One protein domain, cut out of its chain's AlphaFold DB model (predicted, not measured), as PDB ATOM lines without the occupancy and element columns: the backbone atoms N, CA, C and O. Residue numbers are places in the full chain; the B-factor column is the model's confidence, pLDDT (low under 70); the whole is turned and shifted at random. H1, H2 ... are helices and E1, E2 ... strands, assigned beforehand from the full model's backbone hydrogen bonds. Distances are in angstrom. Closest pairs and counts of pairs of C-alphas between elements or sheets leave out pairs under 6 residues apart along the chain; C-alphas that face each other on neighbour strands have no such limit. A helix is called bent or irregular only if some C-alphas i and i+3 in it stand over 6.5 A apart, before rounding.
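Overview. This is residues 51 to 173 of the 446 residues of an uncharacterized protein of Acinetobacter sp. 39-4 (UniProt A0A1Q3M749). A compact bundle of helices running back and forth, with H3 and H4 in the middle: H1 packs on H3, H2 and H5 on H4, and H6 packs slantwise on H5. A small two-stranded hairpin, E1 and E2, follows H3 and lies near residues 96 to 104 of H3 and residues 155 to 163 of H5. The printed part has 123 residues with six named helices and two named strands, in the order H1 H2 H3 E1 E2 H4 H5 H6; the sheet E1 - E2 is antiparallel and the class is mostly helix. The whole is compact, with a radius of gyration of the C-alphas of 13.9 A, and rounded, spanning 39 by 33 by 32 A.

Along the chain. H1, residues 51 to 62, begins at C-alpha 51 (28.371, 28.686, 108.686) and is 16.1 A long. H2, residues 67 to 81, is 20.7 A long. H3, residues 89 to 104, is 19.8 A long, has a kink of 34 degrees near residue 96 and is only just irregular: C-alphas 98 and 101 are 6.7 A apart. E1 is residues 105 to 107 and E2 residues 117 to 119. H4, residues 127 to 144, runs 27.0 A from C-alpha 127 at (2.515, 33.197, 128.837). H5, residues 153 to 163, is 15.7 A long. H6, residues 165 to 173, ends at C-alpha 173 (-8.266, 23.116, 112.696).

Arrangement. H4 is the hub, touching three helices. It touches H2 at a shallow tilt of 11 degrees, the same way, closest at the C-alphas of Phe 67 and Asp 131, 6.1 A. Its residues 136 to 143 alone touch residues 89 to 96 of H3, opposite ways at 26 degrees, a shallow tilt; the C-alphas of Thr 92 and Gly 139 are closest, 5.2 A. H4 and H5 touch as a helical hairpin at a shallow tilt of 15 degrees, with the C-alphas of Val 140 and Phe 153 closest, 6.3 A. H5 and H6, also a helical hairpin, touch at a steep tilt of 45 degrees, the C-alphas of Asn 161 and Tyr 168 being closest, 5.2 A. H1 touches H3 at a shallow tilt of 25 degrees, the same way, with the C-alphas of Ser 57 and Ile 94 closest, 6.3 A. H1 and H2 are near each other, with 7 pairs of C-alphas within 10 A. E1 and E2 form a hairpin, with N 106 and O 118 at 2.8 A and N 118 and O 106 at 2.8 A, within hydrogen-bond range. H1, H2, H5 and H6 have every O i to N i+4 pair within hydrogen-bond range, H3 10 of 12 and H4 13 of 14.

Size, cuts and confidence. The two C-alphas farthest apart, those of Lys 83 and Asn 122, are 40.5 A apart. The printed part has no cut and no long link. The mean pLDDT of the printed part is 86.1; residue 51, residues 81 to 89, residue 113 and residues 147 to 149 are under 70.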
ATOM      1  N   ASP A  51      28.369  27.359 108.081       66.06
ATOM      2  CA  ASP A  51      28.371  28.686 108.686       66.06
ATOM      3  C   ASP A  51      26.947  29.143 109.066       66.06
ATOM      4  O   ASP A  51      26.756  29.806 110.081       66.06
ATOM      5  N   LEU A  52      25.916  28.720 108.318       74.25
ATOM      6  CA  LEU A  52      24.521  29.075 108.618       74.25
ATOM      7  C   LEU A  52      23.963  28.300 109.820       74.25
ATOM      8  O   LEU A  52      23.215  28.858 110.612       74.25
ATOM      9  N   LYS A  53      24.366  27.037 110.014       78.38
ATOM     10  CA  LYS A  53      24.015  26.273 111.222       78.38
ATOM     11  C   LYS A  53      24.584  26.936 112.477       78.38
ATOM     12  O   LYS A  53      23.881  27.050 113.481       78.38
ATOM     13  N   GLU A  54      25.845  27.361 112.415       82.88
ATOM     14  CA  GLU A  54      26.501  28.093 113.502       82.88
ATOM     15  C   GLU A  54      25.806  29.439 113.753       82.88
ATOM     16  O   GLU A  54      25.558  29.779 114.906       82.88
ATOM     17  N   LEU A  55      25.396  30.149 112.697       84.25
ATOM     18  CA  LEU A  55      24.647  31.405 112.798       84.25
ATOM     19  C   LEU A  55      23.253  31.238 113.428       84.25
ATOM     20  O   LEU A  55      22.885  32.008 114.309       84.25
ATOM     21  N   ILE A  56      22.485  30.220 113.025       88.31
ATOM     22  CA  ILE A  56      21.160  29.924 113.601       88.31
ATOM     23  C   ILE A  56      21.294  29.560 115.083       88.31
ATOM     24  O   ILE A  56      20.526  30.029 115.920       88.31
ATOM     25  N   SER A  57      22.292  28.736 115.419       89.62
ATOM     26  CA  SER A  57      22.583  28.392 116.811       89.62
ATOM     27  C   SER A  57      23.003  29.623 117.614       89.62
ATOM     28  O   SER A  57      22.551  29.781 118.746       89.62
ATOM     29  N   TYR A  58      23.815  30.510 117.031       90.12
ATOM     30  CA  TYR A  58      24.203  31.775 117.648       90.12
ATOM     31  C   TYR A  58      22.980  32.652 117.945       90.12
ATOM     32  O   TYR A  58      22.839  33.103 119.076       90.12
ATOM     33  N   PHE A  59      22.061  32.812 116.985       92.94
ATOM     34  CA  PHE A  59      20.825  33.580 117.170       92.94
ATOM     35  C   PHE A  59      20.006  33.072 118.370       92.94
ATOM     36  O   PHE A  59      19.740  33.820 119.305       92.94
ATOM     37  N   PHE A  60      19.679  31.776 118.421       93.94
ATOM     38  CA  PHE A  60      18.852  31.244 119.515       93.94
ATOM     39  C   PHE A  60      19.534  31.240 120.889       93.94
ATOM     40  O   PHE A  60      18.844  31.125 121.900       93.94
ATOM     41  N   THR A  61      20.866  31.329 120.940       91.75
ATOM     42  CA  THR A  61      21.628  31.318 122.199       91.75
ATOM     43  C   THR A  61      21.981  32.711 122.715       91.75
ATOM     44  O   THR A  61      22.211  32.853 123.916       91.75
ATOM     45  N   ASN A  62      22.020  33.731 121.849       92.25
ATOM     46  CA  ASN A  62      22.442  35.090 122.213       92.25
ATOM     47  C   ASN A  62      21.304  36.119 122.190       92.25
ATOM     48  O   ASN A  62      21.433  37.170 122.818       92.25
ATOM     49  N   HIS A  63      20.175  35.811 121.548       92.12
ATOM     50  CA  HIS A  63      19.004  36.684 121.521       92.12
ATOM     51  C   HIS A  63      17.946  36.155 122.502       92.12
ATOM     52  O   HIS A  63      17.578  34.984 122.431       92.12
ATOM     53  N   PRO A  64      17.451  36.980 123.445       92.88
ATOM     54  CA  PRO A  64      16.288  36.621 124.250       92.88
ATOM     55  C   PRO A  64      15.084  36.319 123.358       92.88
ATOM     56  O   PRO A  64      14.943  36.912 122.285       92.88
ATOM     57  N   PHE A  65      14.203  35.428 123.817       94.62
ATOM     58  CA  PHE A  65      13.001  35.109 123.062       94.62
ATOM     59  C   PHE A  65      12.130  36.360 122.889       94.62
ATOM     60  O   PHE A  65      11.757  37.028 123.850       94.62
ATOM     61  N   ASP A  66      11.810  36.656 121.634       96.00
ATOM     62  CA  ASP A  66      10.807  37.633 121.233       96.00
ATOM     63  C   ASP A  66      10.027  37.029 120.070       96.00
ATOM     64  O   ASP A  66      10.607  36.591 119.071       96.00
ATOM     65  N   PHE A  67       8.705  36.977 120.211       96.25
ATOM     66  CA  PHE A  67       7.853  36.268 119.265       96.25
ATOM     67  C   PHE A  67       7.981  36.822 117.838       96.25
ATOM     68  O   PHE A  67       8.148  36.053 116.891       96.25
ATOM     69  N   HIS A  68       7.952  38.145 117.657       96.00
ATOM     70  CA  HIS A  68       7.992  38.747 116.325       96.00
ATOM     71  C   HIS A  68       9.377  38.636 115.681       96.00
ATOM     72  O   HIS A  68       9.471  38.370 114.480       96.00
ATOM     73  N   LEU A  69      10.443  38.789 116.470       96.19
ATOM     74  CA  LEU A  69      11.819  38.600 116.022       96.19
ATOM     75  C   LEU A  69      12.044  37.163 115.542       96.19
ATOM     76  O   LEU A  69      12.538  36.956 114.434       96.19
ATOM     77  N   TYR A  70      11.636  36.174 116.342       96.31
ATOM     78  CA  TYR A  70      11.795  34.760 116.008       96.31
ATOM     79  C   TYR A  70      10.929  34.381 114.805       96.31
ATOM     80  O   TYR A  70      11.412  33.707 113.896       96.31
ATOM     81  N   LEU A  71       9.681  34.855 114.746       95.94
ATOM     82  CA  LEU A  71       8.802  34.611 113.604       95.94
ATOM     83  C   LEU A  71       9.388  35.191 112.310       95.94
ATOM     84  O   LEU A  71       9.408  34.500 111.291       95.94
ATOM     85  N   ASN A  72       9.896  36.429 112.339       95.06
ATOM     86  CA  ASN A  72      10.553  37.027 111.177       95.06
ATOM     87  C   ASN A  72      11.810  36.237 110.787       95.06
ATOM     88  O   ASN A  72      11.992  35.923 109.616       95.06
ATOM     89  N   PHE A  73      12.635  35.840 111.757       92.81
ATOM     90  CA  PHE A  73      13.828  35.040 111.491       92.81
ATOM     91  C   PHE A  73      13.490  33.714 110.792       92.81
ATOM     92  O   PHE A  73      14.067  33.399 109.750       92.81
ATOM     93  N   PHE A  74      12.486  32.980 111.285       91.69
ATOM     94  CA  PHE A  74      11.992  31.766 110.631       91.69
ATOM     95  C   PHE A  74      11.453  32.046 109.217       91.69
ATOM     96  O   PHE A  74      11.759  31.287 108.298       91.69
ATOM     97  N   LYS A  75      10.694  33.133 109.010       90.38
ATOM     98  CA  LYS A  75      10.186  33.536 107.681       90.38
ATOM     99  C   LYS A  75      11.321  33.779 106.687       90.38
ATOM    100  O   LYS A  75      11.287  33.252 105.575       90.38
ATOM    101  N   GLN A  76      12.343  34.529 107.090       87.69
ATOM    102  CA  GLN A  76      13.498  34.834 106.244       87.69
ATOM    103  C   GLN A  76      14.326  33.581 105.946       87.69
ATOM    104  O   GLN A  76      14.706  33.335 104.806       87.69
ATOM    105  N   LEU A  77      14.520  32.704 106.932       83.25
ATOM    106  CA  LEU A  77      15.164  31.416 106.681       83.25
ATOM    107  C   LEU A  77      14.340  30.532 105.745       83.25
ATOM    108  O   LEU A  77      14.912  29.846 104.901       83.25
ATOM    109  N   ASN A  78      13.010  30.561 105.830       80.94
ATOM    110  CA  ASN A  78      12.160  29.748 104.968       80.94
ATOM    111  C   ASN A  78      12.268  30.195 103.502       80.94
ATOM    112  O   ASN A  78      12.325  29.356 102.606       80.94
ATOM    113  N   THR A  79      12.387  31.496 103.226       76.88
ATOM    114  CA  THR A  79      12.574  31.997 101.851       76.88
ATOM    115  C   THR A  79      13.950  31.651 101.261       76.88
ATOM    116  O   THR A  79      14.061  31.511 100.035       76.88
ATOM    117  N   ILE A  80      14.967  31.458 102.112       73.12
ATOM    118  CA  ILE A  80      16.291  30.935 101.736       73.12
ATOM    119  C   ILE A  80      16.203  29.432 101.445       73.12
ATOM    120  O   ILE A  80      16.633  28.959 100.392       73.12
ATOM    121  N   TYR A  81      15.630  28.678 102.381       69.44
ATOM    122  CA  TYR A  81      15.785  27.231 102.457       69.44
ATOM    123  C   TYR A  81      14.707  26.407 101.756       69.44
ATOM    124  O   TYR A  81      15.033  25.310 101.305       69.44
ATOM    125  N   SER A  82      13.476  26.908 101.601       62.28
ATOM    126  CA  SER A  82      12.401  26.240 100.830       62.28
ATOM    127  C   SER A  82      12.797  25.941  99.380       62.28
ATOM    128  O   SER A  82      12.201  25.104  98.712       62.28
ATOM    129  N   LYS A  83      13.846  26.605  98.887       60.28
ATOM    130  CA  LYS A  83      14.410  26.416  97.548       60.28
ATOM    131  C   LYS A  83      15.605  25.450  97.530       60.28
ATOM    132  O   LYS A  83      16.218  25.253  96.486       60.28
ATOM    133  N   THR A  84      15.965  24.856  98.667       57.44
ATOM    134  CA  THR A  84      17.099  23.930  98.813       57.44
ATOM    135  C   THR A  84      16.618  22.559  99.299       57.44
ATOM    136  O   THR A  84      15.687  22.472 100.092       57.44
ATOM    137  N   TYR A  85      17.283  21.486  98.865       50.00
ATOM    138  CA  TYR A  85      16.843  20.099  99.089       50.00
ATOM    139  C   TYR A  85      16.732  19.691 100.578       50.00
ATOM    140  O   TYR A  85      15.829  18.949 100.932       50.00
ATOM    141  N   ASN A  86      17.588  20.232 101.462       52.06
ATOM    142  CA  ASN A  86      17.660  19.880 102.899       52.06
ATOM    143  C   ASN A  86      17.358  21.065 103.845       52.06
ATOM    144  O   ASN A  86      17.703  21.038 105.027       52.06
ATOM    145  N   GLY A  87      16.849  22.174 103.310       53.16
ATOM    146  CA  GLY A  87      17.139  23.492 103.870       53.16
ATOM    147  C   GLY A  87      16.574  23.792 105.254       53.16
ATOM    148  O   GLY A  87      17.293  24.277 106.124       53.16
ATOM    149  N   PHE A  88      15.283  23.538 105.468       62.34
ATOM    150  CA  PHE A  88      14.604  24.094 106.642       62.34
ATOM    151  C   PHE A  88      14.639  23.184 107.872       62.34
ATOM    152  O   PHE A  88      14.583  23.676 108.999       62.34
ATOM    153  N   GLU A  89      14.817  21.874 107.667       63.91
ATOM    154  CA  GLU A  89      14.970  20.897 108.752       63.91
ATOM    155  C   GLU A  89      16.061  21.343 109.737       63.91
ATOM    156  O   GLU A  89      15.898  21.254 110.948       63.91
ATOM    157  N   SER A  90      17.132  21.953 109.220       71.50
ATOM    158  CA  SER A  90      18.222  22.472 110.043       71.50
ATOM    159  C   SER A  90      17.770  23.568 111.016       71.50
ATOM    160  O   SER A  90      18.167  23.517 112.175       71.50
ATOM    161  N   CYS A  91      16.927  24.525 110.612       85.19
ATOM    162  CA  CYS A  91      16.499  25.604 111.510       85.19
ATOM    163  C   CYS A  91      15.595  25.086 112.631       85.19
ATOM    164  O   CYS A  91      15.872  25.333 113.807       85.19
ATOM    165  N   THR A  92      14.551  24.322 112.285       89.12
ATOM    166  CA  THR A  92      13.635  23.758 113.284       89.12
ATOM    167  C   THR A  92      14.365  22.791 114.214       89.12
ATOM    168  O   THR A  92      14.188  22.882 115.425       89.12
ATOM    169  N   ASN A  93      15.258  21.938 113.699       87.00
ATOM    170  CA  ASN A  93      16.045  21.026 114.535       87.00
ATOM    171  C   ASN A  93      16.970  21.782 115.505       87.00
ATOM    172  O   ASN A  93      17.130  21.365 116.654       87.00
ATOM    173  N   ILE A  94      17.583  22.895 115.078       89.62
ATOM    174  CA  ILE A  94      18.411  23.722 115.972       89.62
ATOM    175  C   ILE A  94      17.529  24.414 117.016       89.62
ATOM    176  O   ILE A  94      17.867  24.372 118.192       89.62
ATOM    177  N   PHE A  95      16.379  24.976 116.637       93.50
ATOM    178  CA  PHE A  95      15.436  25.556 117.598       93.50
ATOM    179  C   PHE A  95      14.963  24.522 118.627       93.50
ATOM    180  O   PHE A  95      14.930  24.789 119.828       93.50
ATOM    181  N   VAL A  96      14.683  23.297 118.178       92.44
ATOM    182  CA  VAL A  96      14.359  22.179 119.062       92.44
ATOM    183  C   VAL A  96      15.500  21.910 120.040       92.44
ATOM    184  O   VAL A  96      15.263  21.777 121.238       92.44
ATOM    185  N   LYS A  97      16.743  21.867 119.557       90.75
ATOM    186  CA  LYS A  97      17.922  21.583 120.383       90.75
ATOM    187  C   LYS A  97      18.254  22.690 121.385       90.75
ATOM    188  O   LYS A  97      18.607  22.372 122.516       90.75
ATOM    189  N   GLU A  98      18.176  23.951 120.973       92.50
ATOM    190  CA  GLU A  98      18.619  25.099 121.775       92.50
ATOM    191  C   GLU A  98      17.497  25.673 122.661       92.50
ATOM    192  O   GLU A  98      17.788  26.240 123.708       92.50
ATOM    193  N   VAL A  99      16.219  25.492 122.292       94.06
ATOM    194  CA  VAL A  99      15.070  26.102 122.993       94.06
ATOM    195  C   VAL A  99      14.100  25.054 123.550       94.06
ATOM    196  O   VAL A  99      13.838  25.036 124.755       94.06
ATOM    197  N   ILE A 100      13.591  24.141 122.714       95.06
ATOM    198  CA  ILE A 100      12.522  23.204 123.121       95.06
ATOM    199  C   ILE A 100      13.030  22.136 124.094       95.06
ATOM    200  O   ILE A 100      12.433  21.925 125.151       95.06
ATOM    201  N   LEU A 101      14.137  21.466 123.768       92.56
ATOM    202  CA  LEU A 101      14.716  20.419 124.606       92.56
ATOM    203  C   LEU A 101      15.128  20.967 125.980       92.56
ATOM    204  O   LEU A 101      14.640  20.447 126.984       92.56
ATOM    205  N   PRO A 102      15.942  22.037 126.096       92.12
ATOM    206  CA  PRO A 102      16.374  22.528 127.399       92.12
ATOM    207  C   PRO A 102      15.213  22.984 128.281       92.12
ATOM    208  O   PRO A 102      15.303  22.834 129.502       92.12
ATOM    209  N   LYS A 103      14.112  23.477 127.698       93.19
ATOM    210  CA  LYS A 103      12.949  23.947 128.458       93.19
ATOM    211  C   LYS A 103      11.994  22.808 128.829       93.19
ATOM    212  O   LYS A 103      11.729  22.631 130.014       93.19
ATOM    213  N   TYR A 104      11.566  21.970 127.879       95.81
ATOM    214  CA  TYR A 104      10.390  21.104 128.063       95.81
ATOM    215  C   TYR A 104      10.657  19.594 128.153       95.81
ATOM    216  O   TYR A 104       9.842  18.871 128.732       95.81
ATOM    217  N   PHE A 105      11.787  19.096 127.640       94.88
ATOM    218  CA  PHE A 105      12.020  17.650 127.504       94.88
ATOM    219  C   PHE A 105      13.418  17.199 127.959       94.88
ATOM    220  O   PHE A 105      14.342  17.989 128.129       94.88
ATOM    221  N   TYR A 106      13.595  15.897 128.154       90.75
ATOM    222  CA  TYR A 106      14.896  15.226 128.158       90.75
ATOM    223  C   TYR A 106      14.994  14.330 126.922       90.75
ATOM    224  O   TYR A 106      13.993  13.740 126.525       90.75
ATOM    225  N   ALA A 107      16.180  14.189 126.330       86.75
ATOM    226  CA  ALA A 107      16.425  13.138 125.343       86.75
ATOM    227  C   ALA A 107      16.719  11.817 126.072       86.75
ATOM    228  O   ALA A 107      17.549  11.801 126.985       86.75
ATOM    229  N   ASP A 108      16.037  10.737 125.690       83.56
ATOM    230  CA  ASP A 108      16.192   9.407 126.295       83.56
ATOM    231  C   ASP A 108      17.585   8.798 126.055       83.56
ATOM    232  O   ASP A 108      18.217   8.303 126.988       83.56
ATOM    233  N   ASP A 109      18.091   8.913 124.827       82.38
ATOM    234  CA  ASP A 109      19.468   8.641 124.431       82.38
ATOM    235  C   ASP A 109      19.981   9.772 123.522       82.38
ATOM    236  O   ASP A 109      19.766   9.756 122.307       82.38
ATOM    237  N   PRO A 110      20.714  10.752 124.078       75.31
ATOM    238  CA  PRO A 110      21.264  11.870 123.315       75.31
ATOM    239  C   PRO A 110      22.240  11.464 122.200       75.31
ATOM    240  O   PRO A 110      22.597  12.307 121.378       75.31
ATOM    241  N   LYS A 111      22.735  10.218 122.199       75.94
ATOM    242  CA  LYS A 111      23.647   9.697 121.171       75.94
ATOM    243  C   LYS A 111      22.912   8.975 120.045       75.94
ATOM    244  O   LYS A 111      23.538   8.688 119.024       75.94
ATOM    245  N   HIS A 112      21.622   8.679 120.212       77.19
ATOM    246  CA  HIS A 112      20.809   8.104 119.151       77.19
ATOM    247  C   HIS A 112      20.558   9.153 118.062       77.19
ATOM    248  O   HIS A 112      20.359  10.333 118.342       77.19
ATOM    249  N   TRP A 113      20.559   8.724 116.800       65.88
ATOM    250  CA  TRP A 113      20.364   9.619 115.653       65.88
ATOM    251  C   TRP A 113      18.939  10.204 115.585       65.88
ATOM    252  O   TRP A 113      18.730  11.230 114.950       65.88
ATOM    253  N   SER A 114      17.985   9.580 116.281       71.94
ATOM    254  CA  SER A 114      16.614  10.059 116.493       71.94
ATOM    255  C   SER A 114      16.183   9.756 117.938       71.94
ATOM    256  O   SER A 114      15.558   8.714 118.166       71.94
ATOM    257  N   PRO A 115      16.581  10.567 118.935       80.38
ATOM    258  CA  PRO A 115      16.209  10.345 120.333       80.38
ATOM    259  C   PRO A 115      14.704  10.526 120.524       80.38
ATOM    260  O   PRO A 115      14.106  11.391 119.884       80.38
ATOM    261  N   LYS A 116      14.094   9.785 121.451       84.88
ATOM    262  CA  LYS A 116      12.749  10.124 121.923       84.88
ATOM    263  C   LYS A 116      12.846  11.187 123.003       84.88
ATOM    264  O   LYS A 116      13.705  11.139 123.886       84.88
ATOM    265  N   PHE A 117      11.935  12.147 122.949       91.31
ATOM    266  CA  PHE A 117      11.860  13.196 123.952       91.31
ATOM    267  C   PHE A 117      10.880  12.802 125.054       91.31
ATOM    268  O   PHE A 117       9.754  12.390 124.791       91.31
ATOM    269  N   ILE A 118      11.335  12.901 126.301       92.12
ATOM    270  CA  ILE A 118      10.573  12.590 127.509       92.12
ATOM    271  C   ILE A 118      10.221  13.907 128.193       92.12
ATOM    272  O   ILE A 118      11.117  14.662 128.579       92.12
ATOM    273  N   LYS A 119       8.928  14.195 128.352       94.44
ATOM    274  CA  LYS A 119       8.454  15.444 128.957       94.44
ATOM    275  C   LYS A 119       8.926  15.589 130.404       94.44
ATOM    276  O   LYS A 119       8.890  14.644 131.195       94.44
ATOM    277  N   LYS A 120       9.354  16.797 130.777       93.94
ATOM    278  CA  LYS A 120       9.730  17.122 132.160       93.94
ATOM    279  C   LYS A 120       8.488  17.188 133.054       93.94
ATOM    280  O   LYS A 120       7.469  17.761 132.685       93.94
ATOM    281  N   THR A 121       8.581  16.632 134.260       86.62
ATOM    282  CA  THR A 121       7.424  16.427 135.152       86.62
ATOM    283  C   THR A 121       6.962  17.672 135.916       86.62
ATOM    284  O   THR A 121       5.801  17.732 136.301       86.62
ATOM    285  N   ASN A 122       7.826  18.674 136.111       83.75
ATOM    286  CA  ASN A 122       7.542  19.866 136.926       83.75
ATOM    287  C   ASN A 122       7.597  21.167 136.106       83.75
ATOM    288  O   ASN A 122       8.158  22.167 136.555       83.75
ATOM    289  N   LEU A 123       7.075  21.144 134.878       88.00
ATOM    290  CA  LEU A 123       7.005  22.341 134.038       88.00
ATOM    291  C   LEU A 123       5.965  23.317 134.588       88.00
ATOM    292  O   LEU A 123       4.826  22.936 134.850       88.00
ATOM    293  N   THR A 124       6.360  24.578 134.731       84.00
ATOM    294  CA  THR A 124       5.426  25.688 134.938       84.00
ATOM    295  C   THR A 124       5.320  26.421 133.613       84.00
ATOM    296  O   THR A 124       6.340  26.885 133.117       84.00
ATOM    297  N   PHE A 125       4.119  26.460 133.037       87.12
ATOM    298  CA  PHE A 125       3.864  27.179 131.791       87.12
ATOM    299  C   PHE A 125       3.593  28.655 132.084       87.12
ATOM    300  O   PHE A 125       2.665  28.993 132.824       87.12
ATOM    301  N   GLU A 126       4.402  29.520 131.494       89.06
ATOM    302  CA  GLU A 126       4.241  30.967 131.456       89.06
ATOM    303  C   GLU A 126       3.565  31.399 130.145       89.06
ATOM    304  O   GLU A 126       3.443  30.622 129.200       89.06
ATOM    305  N   LEU A 127       3.128  32.660 130.063       85.56
ATOM    306  CA  LEU A 127       2.515  33.197 128.837       85.56
ATOM    307  C   LEU A 127       3.461  33.096 127.626       85.56
ATOM    308  O   LEU A 127       3.013  32.775 126.530       85.56
ATOM    309  N   GLU A 128       4.763  33.297 127.846       92.81
ATOM    310  CA  GLU A 128       5.805  33.177 126.819       92.81
ATOM    311  C   GLU A 128       5.888  31.760 126.224       92.81
ATOM    312  O   GLU A 128       6.184  31.600 125.041       92.81
ATOM    313  N   ASP A 129       5.580  30.715 127.002       94.25
ATOM    314  CA  ASP A 129       5.653  29.332 126.518       94.25
ATOM    315  C   ASP A 129       4.677  29.069 125.377       94.25
ATOM    316  O   ASP A 129       4.997  28.333 124.445       94.25
ATOM    317  N   GLN A 130       3.507  29.707 125.406       93.62
ATOM    318  CA  GLN A 130       2.545  29.569 124.322       93.62
ATOM    319  C   GLN A 130       3.091  30.162 123.015       93.62
ATOM    320  O   GLN A 130       2.900  29.583 121.945       93.62
ATOM    321  N   ASP A 131       3.816  31.279 123.090       95.94
ATOM    322  CA  ASP A 131       4.438  31.911 121.926       95.94
ATOM    323  C   ASP A 131       5.638  31.106 121.411       95.94
ATOM    324  O   ASP A 131       5.790  30.943 120.199       95.94
ATOM    325  N   ILE A 132       6.430  30.496 122.301       97.00
ATOM    326  CA  ILE A 132       7.489  29.544 121.921       97.00
ATOM    327  C   ILE A 132       6.895  28.361 121.146       97.00
ATOM    328  O   ILE A 132       7.430  27.973 120.104       97.00
ATOM    329  N   LEU A 133       5.768  27.805 121.604       96.56
ATOM    330  CA  LEU A 133       5.086  26.709 120.910       96.56
ATOM    331  C   LEU A 133       4.489  27.133 119.562       96.56
ATOM    332  O   LEU A 133       4.513  26.341 118.622       96.56
ATOM    333  N   LYS A 134       4.010  28.376 119.418       96.69
ATOM    334  CA  LYS A 134       3.582  28.917 118.114       96.69
ATOM    335  C   LYS A 134       4.749  29.025 117.133       96.69
ATOM    336  O   LYS A 134       4.592  28.644 115.974       96.69
ATOM    337  N   ILE A 135       5.922  29.481 117.583       96.75
ATOM    338  CA  ILE A 135       7.144  29.478 116.759       96.75
ATOM    339  C   ILE A 135       7.545  28.048 116.400       96.75
ATOM    340  O   ILE A 135       7.869  27.778 115.243       96.75
ATOM    341  N   PHE A 136       7.455  27.113 117.351       95.62
ATOM    342  CA  PHE A 136       7.727  25.707 117.069       95.62
ATOM    343  C   PHE A 136       6.781  25.167 115.988       95.62
ATOM    344  O   PHE A 136       7.239  24.572 115.014       95.62
ATOM    345  N   MET A 137       5.480  25.460 116.093       94.88
ATOM    346  CA  MET A 137       4.486  25.081 115.089       94.88
ATOM    347  C   MET A 137       4.766  25.717 113.723       94.88
ATOM    348  O   MET A 137       4.645  25.043 112.703       94.88
ATOM    349  N   TYR A 138       5.179  26.988 113.674       94.25
ATOM    350  CA  TYR A 138       5.586  27.628 112.419       94.25
ATOM    351  C   TYR A 138       6.796  26.925 111.790       94.25
ATOM    352  O   TYR A 138       6.830  26.701 110.578       94.25
ATOM    353  N   GLY A 139       7.764  26.520 112.614       91.88
ATOM    354  CA  GLY A 139       8.900  25.715 112.182       91.88
ATOM    355  C   GLY A 139       8.483  24.370 111.584       91.88
ATOM    356  O   GLY A 139       8.974  23.995 110.519       91.88
ATOM    357  N   VAL A 140       7.538  23.675 112.225       90.06
ATOM    358  CA  VAL A 140       6.956  22.421 111.720       90.06
ATOM    359  C   VAL A 140       6.179  22.650 110.423       90.06
ATOM    360  O   VAL A 140       6.372  21.911 109.463       90.06
ATOM    361  N   ARG A 141       5.380  23.719 110.323       89.81
ATOM    362  CA  ARG A 141       4.726  24.109 109.064       89.81
ATOM    363  C   ARG A 141       5.744  24.271 107.944       89.81
ATOM    364  O   ARG A 141       5.520  23.768 106.856       89.81
ATOM    365  N   CYS A 142       6.860  24.956 108.170       86.62
ATOM    366  CA  CYS A 142       7.867  25.141 107.122       86.62
ATOM    367  C   CYS A 142       8.495  23.807 106.672       86.62
ATOM    368  O   CYS A 142       8.842  23.661 105.502       86.62
ATOM    369  N   MET A 143       8.575  22.809 107.561       84.06
ATOM    370  CA  MET A 143       9.013  21.450 107.214       84.06
ATOM    371  C   MET A 143       8.060  20.753 106.229       84.06
ATOM    372  O   MET A 143       8.523  19.953 105.426       84.06
ATOM    373  N   ALA A 144       6.766  21.093 106.201       82.06
ATOM    374  CA  ALA A 144       5.841  20.589 105.177       82.06
ATOM    375  C   ALA A 144       6.231  21.019 103.750       82.06
ATOM    376  O   ALA A 144       5.899  20.344 102.782       82.06
ATOM    377  N   TYR A 145       6.948  22.135 103.604       79.81
ATOM    378  CA  TYR A 145       7.342  22.691 102.308       79.81
ATOM    379  C   TYR A 145       8.725  22.215 101.844       79.81
ATOM    380  O   TYR A 145       9.199  22.649 100.793       79.81
ATOM    381  N   THR A 146       9.398  21.348 102.609       72.12
ATOM    382  CA  THR A 146      10.691  20.786 102.199       72.12
ATOM    383  C   THR A 146      10.515  19.665 101.178       72.12
ATOM    384  O   THR A 146       9.512  18.960 101.183       72.12
ATOM    385  N   GLN A 147      11.522  19.479 100.324       62.12
ATOM    386  CA  GLN A 147      11.510  18.484  99.243       62.12
ATOM    387  C   GLN A 147      11.938  17.078  99.703       62.12
ATOM    388  O   GLN A 147      12.035  16.172  98.884       62.12
ATOM    389  N   SER A 148      12.219  16.879 100.996       60.69
ATOM    390  CA  SER A 148      12.691  15.610 101.556       60.69
ATOM    391  C   SER A 148      11.692  15.008 102.557       60.69
ATOM    392  O   SER A 148      10.982  15.750 103.244       60.69
ATOM    393  N   PRO A 149      11.642  13.665 102.683       62.00
ATOM    394  CA  PRO A 149      10.965  12.988 103.785       62.00
ATOM    395  C   PRO A 149      11.417  13.545 105.125       62.00
ATOM    396  O   PRO A 149      12.607  13.566 105.438       62.00
ATOM    397  N   ASN A 150      10.454  14.005 105.918       73.00
ATOM    398  CA  ASN A 150      10.734  14.598 107.210       73.00
ATOM    399  C   ASN A 150      10.306  13.663 108.340       73.00
ATOM    400  O   ASN A 150       9.185  13.724 108.846       73.00
ATOM    401  N   TYR A 151      11.226  12.791 108.741       73.00
ATOM    402  CA  TYR A 151      10.980  11.768 109.758       73.00
ATOM    403  C   TYR A 151      10.665  12.349 111.149       73.00
ATOM    404  O   TYR A 151      10.049  11.675 111.973       73.00
ATOM    405  N   SER A 152      11.045  13.605 111.409       82.56
ATOM    406  CA  SER A 152      10.782  14.299 112.677       82.56
ATOM    407  C   SER A 152       9.449  15.047 112.697       82.56
ATOM    408  O   SER A 152       8.973  15.395 113.776       82.56
ATOM    409  N   PHE A 153       8.832  15.285 111.534       86.44
ATOM    410  CA  PHE A 153       7.634  16.116 111.394       86.44
ATOM    411  C   PHE A 153       6.487  15.659 112.304       86.44
ATOM    412  O   PHE A 153       5.977  16.451 113.098       86.44
ATOM    413  N   GLN A 154       6.131  14.371 112.250       88.12
ATOM    414  CA  GLN A 154       5.051  13.837 113.082       88.12
ATOM    415  C   GLN A 154       5.415  13.871 114.572       88.12
ATOM    416  O   GLN A 154       4.599  14.292 115.384       88.12
ATOM    417  N   ASN A 155       6.656  13.519 114.925       89.88
ATOM    418  CA  ASN A 155       7.115  13.563 116.315       89.88
ATOM    419  C   ASN A 155       7.003  14.982 116.895       89.88
ATOM    420  O   ASN A 155       6.602  15.150 118.040       89.88
ATOM    421  N   TYR A 156       7.329  16.015 116.114       92.06
ATOM    422  CA  TYR A 156       7.242  17.404 116.566       92.06
ATOM    423  C   TYR A 156       5.798  17.867 116.768       92.06
ATOM    424  O   TYR A 156       5.521  18.530 117.767       92.06
ATOM    425  N   LEU A 157       4.872  17.467 115.890       93.06
ATOM    426  CA  LEU A 157       3.437  17.681 116.114       93.06
ATOM    427  C   LEU A 157       2.967  17.001 117.408       93.06
ATOM    428  O   LEU A 157       2.279  17.630 118.213       93.06
ATOM    429  N   ASP A 158       3.390  15.757 117.635       94.19
ATOM    430  CA  ASP A 158       3.034  14.995 118.833       94.19
ATOM    431  C   ASP A 158       3.590  15.653 120.107       94.19
ATOM    432  O   ASP A 158       2.873  15.762 121.101       94.19
ATOM    433  N   TYR A 159       4.821  16.177 120.072       95.19
ATOM    434  CA  TYR A 159       5.410  16.916 121.194       95.19
ATOM    435  C   TYR A 159       4.674  18.222 121.493       95.19
ATOM    436  O   TYR A 159       4.455  18.537 122.661       95.19
ATOM    437  N   ILE A 160       4.255  18.978 120.473       95.19
ATOM    438  CA  ILE A 160       3.444  20.184 120.690       95.19
ATOM    439  C   ILE A 160       2.102  19.802 121.325       95.19
ATOM    440  O   ILE A 160       1.692  20.431 122.297       95.19
ATOM    441  N   ASN A 161       1.456  18.740 120.835       96.31
ATOM    442  CA  ASN A 161       0.202  18.233 121.392       96.31
ATOM    443  C   ASN A 161       0.349  17.754 122.851       96.31
ATOM    444  O   ASN A 161      -0.539  17.986 123.672       96.31
ATOM    445  N   GLU A 162       1.472  17.116 123.193       94.94
ATOM    446  CA  GLU A 162       1.778  16.687 124.562       94.94
ATOM    447  C   GLU A 162       2.006  17.879 125.512       94.94
ATOM    448  O   GLU A 162       1.700  17.798 126.710       94.94
ATOM    449  N   LEU A 163       2.557  18.988 125.012       94.94
ATOM    450  CA  LEU A 163       2.792  20.202 125.793       94.94
ATOM    451  C   LEU A 163       1.528  21.048 125.958       94.94
ATOM    452  O   LEU A 163       1.203  21.404 127.090       94.94
ATOM    453  N   ASP A 164       0.812  21.319 124.866       94.94
ATOM    454  CA  ASP A 164      -0.431  22.092 124.853       94.94
ATOM    455  C   ASP A 164      -1.406  21.551 123.792       94.94
ATOM    456  O   ASP A 164      -1.435  21.969 122.631       94.94
ATOM    457  N   THR A 165      -2.254  20.619 124.225       95.69
ATOM    458  CA  THR A 165      -3.286  19.985 123.395       95.69
ATOM    459  C   THR A 165      -4.299  20.987 122.831       95.69
ATOM    460  O   THR A 165      -4.785  20.814 121.714       95.69
ATOM    461  N   ASN A 166      -4.625  22.051 123.575       95.31
ATOM    462  CA  ASN A 166      -5.612  23.034 123.128       95.31
ATOM    463  C   ASN A 166      -5.045  23.891 121.995       95.31
ATOM    464  O   ASN A 166      -5.704  24.041 120.966       95.31
ATOM    465  N   LEU A 167      -3.816  24.394 122.162       94.38
ATOM    466  CA  LEU A 167      -3.111  25.136 121.116       94.38
ATOM    467  C   LEU A 167      -2.911  24.271 119.868       94.38
ATOM    468  O   LEU A 167      -3.176  24.725 118.757       94.38
ATOM    469  N   TYR A 168      -2.493  23.013 120.046       96.19
ATOM    470  CA  TYR A 168      -2.347  22.067 118.943       96.19
ATOM    471  C   TYR A 168      -3.646  21.937 118.138       96.19
ATOM    472  O   TYR A 168      -3.649  22.178 116.929       96.19
ATOM    473  N   HIS A 169      -4.764  21.625 118.802       95.94
ATOM    474  CA  HIS A 169      -6.058  21.474 118.137       95.94
ATOM    475  C   HIS A 169      -6.557  22.765 117.489       95.94
ATOM    476  O   HIS A 169      -7.170  22.707 116.422       95.94
ATOM    477  N   GLU A 170      -6.301  23.923 118.095       94.94
ATOM    478  CA  GLU A 170      -6.626  25.214 117.497       94.94
ATOM    479  C   GLU A 170      -5.885  25.413 116.169       94.94
ATOM    480  O   GLU A 170      -6.526  25.685 115.152       94.94
ATOM    481  N   LEU A 171      -4.564  25.216 116.159       94.50
ATOM    482  CA  LEU A 171      -3.719  25.487 114.995       94.50
ATOM    483  C   LEU A 171      -3.929  24.489 113.848       94.50
ATOM    484  O   LEU A 171      -3.855  24.886 112.691       94.50
ATOM    485  N   ILE A 172      -4.244  23.219 114.122       94.81
ATOM    486  CA  ILE A 172      -4.513  22.249 113.042       94.81
ATOM    487  C   ILE A 172      -5.930  22.356 112.456       94.81
ATOM    488  O   ILE A 172      -6.206  21.746 111.424       94.81
ATOM    489  N   SER A 173      -6.853  23.070 113.109       93.62
ATOM    490  CA  SER A 173      -8.266  23.116 112.696       93.62
ATOM    491  C   SER A 173      -8.719  24.467 112.148       93.62
ATOM    492  O   SER A 173      -9.776  24.537 111.518       93.62
TER     493      SER A 173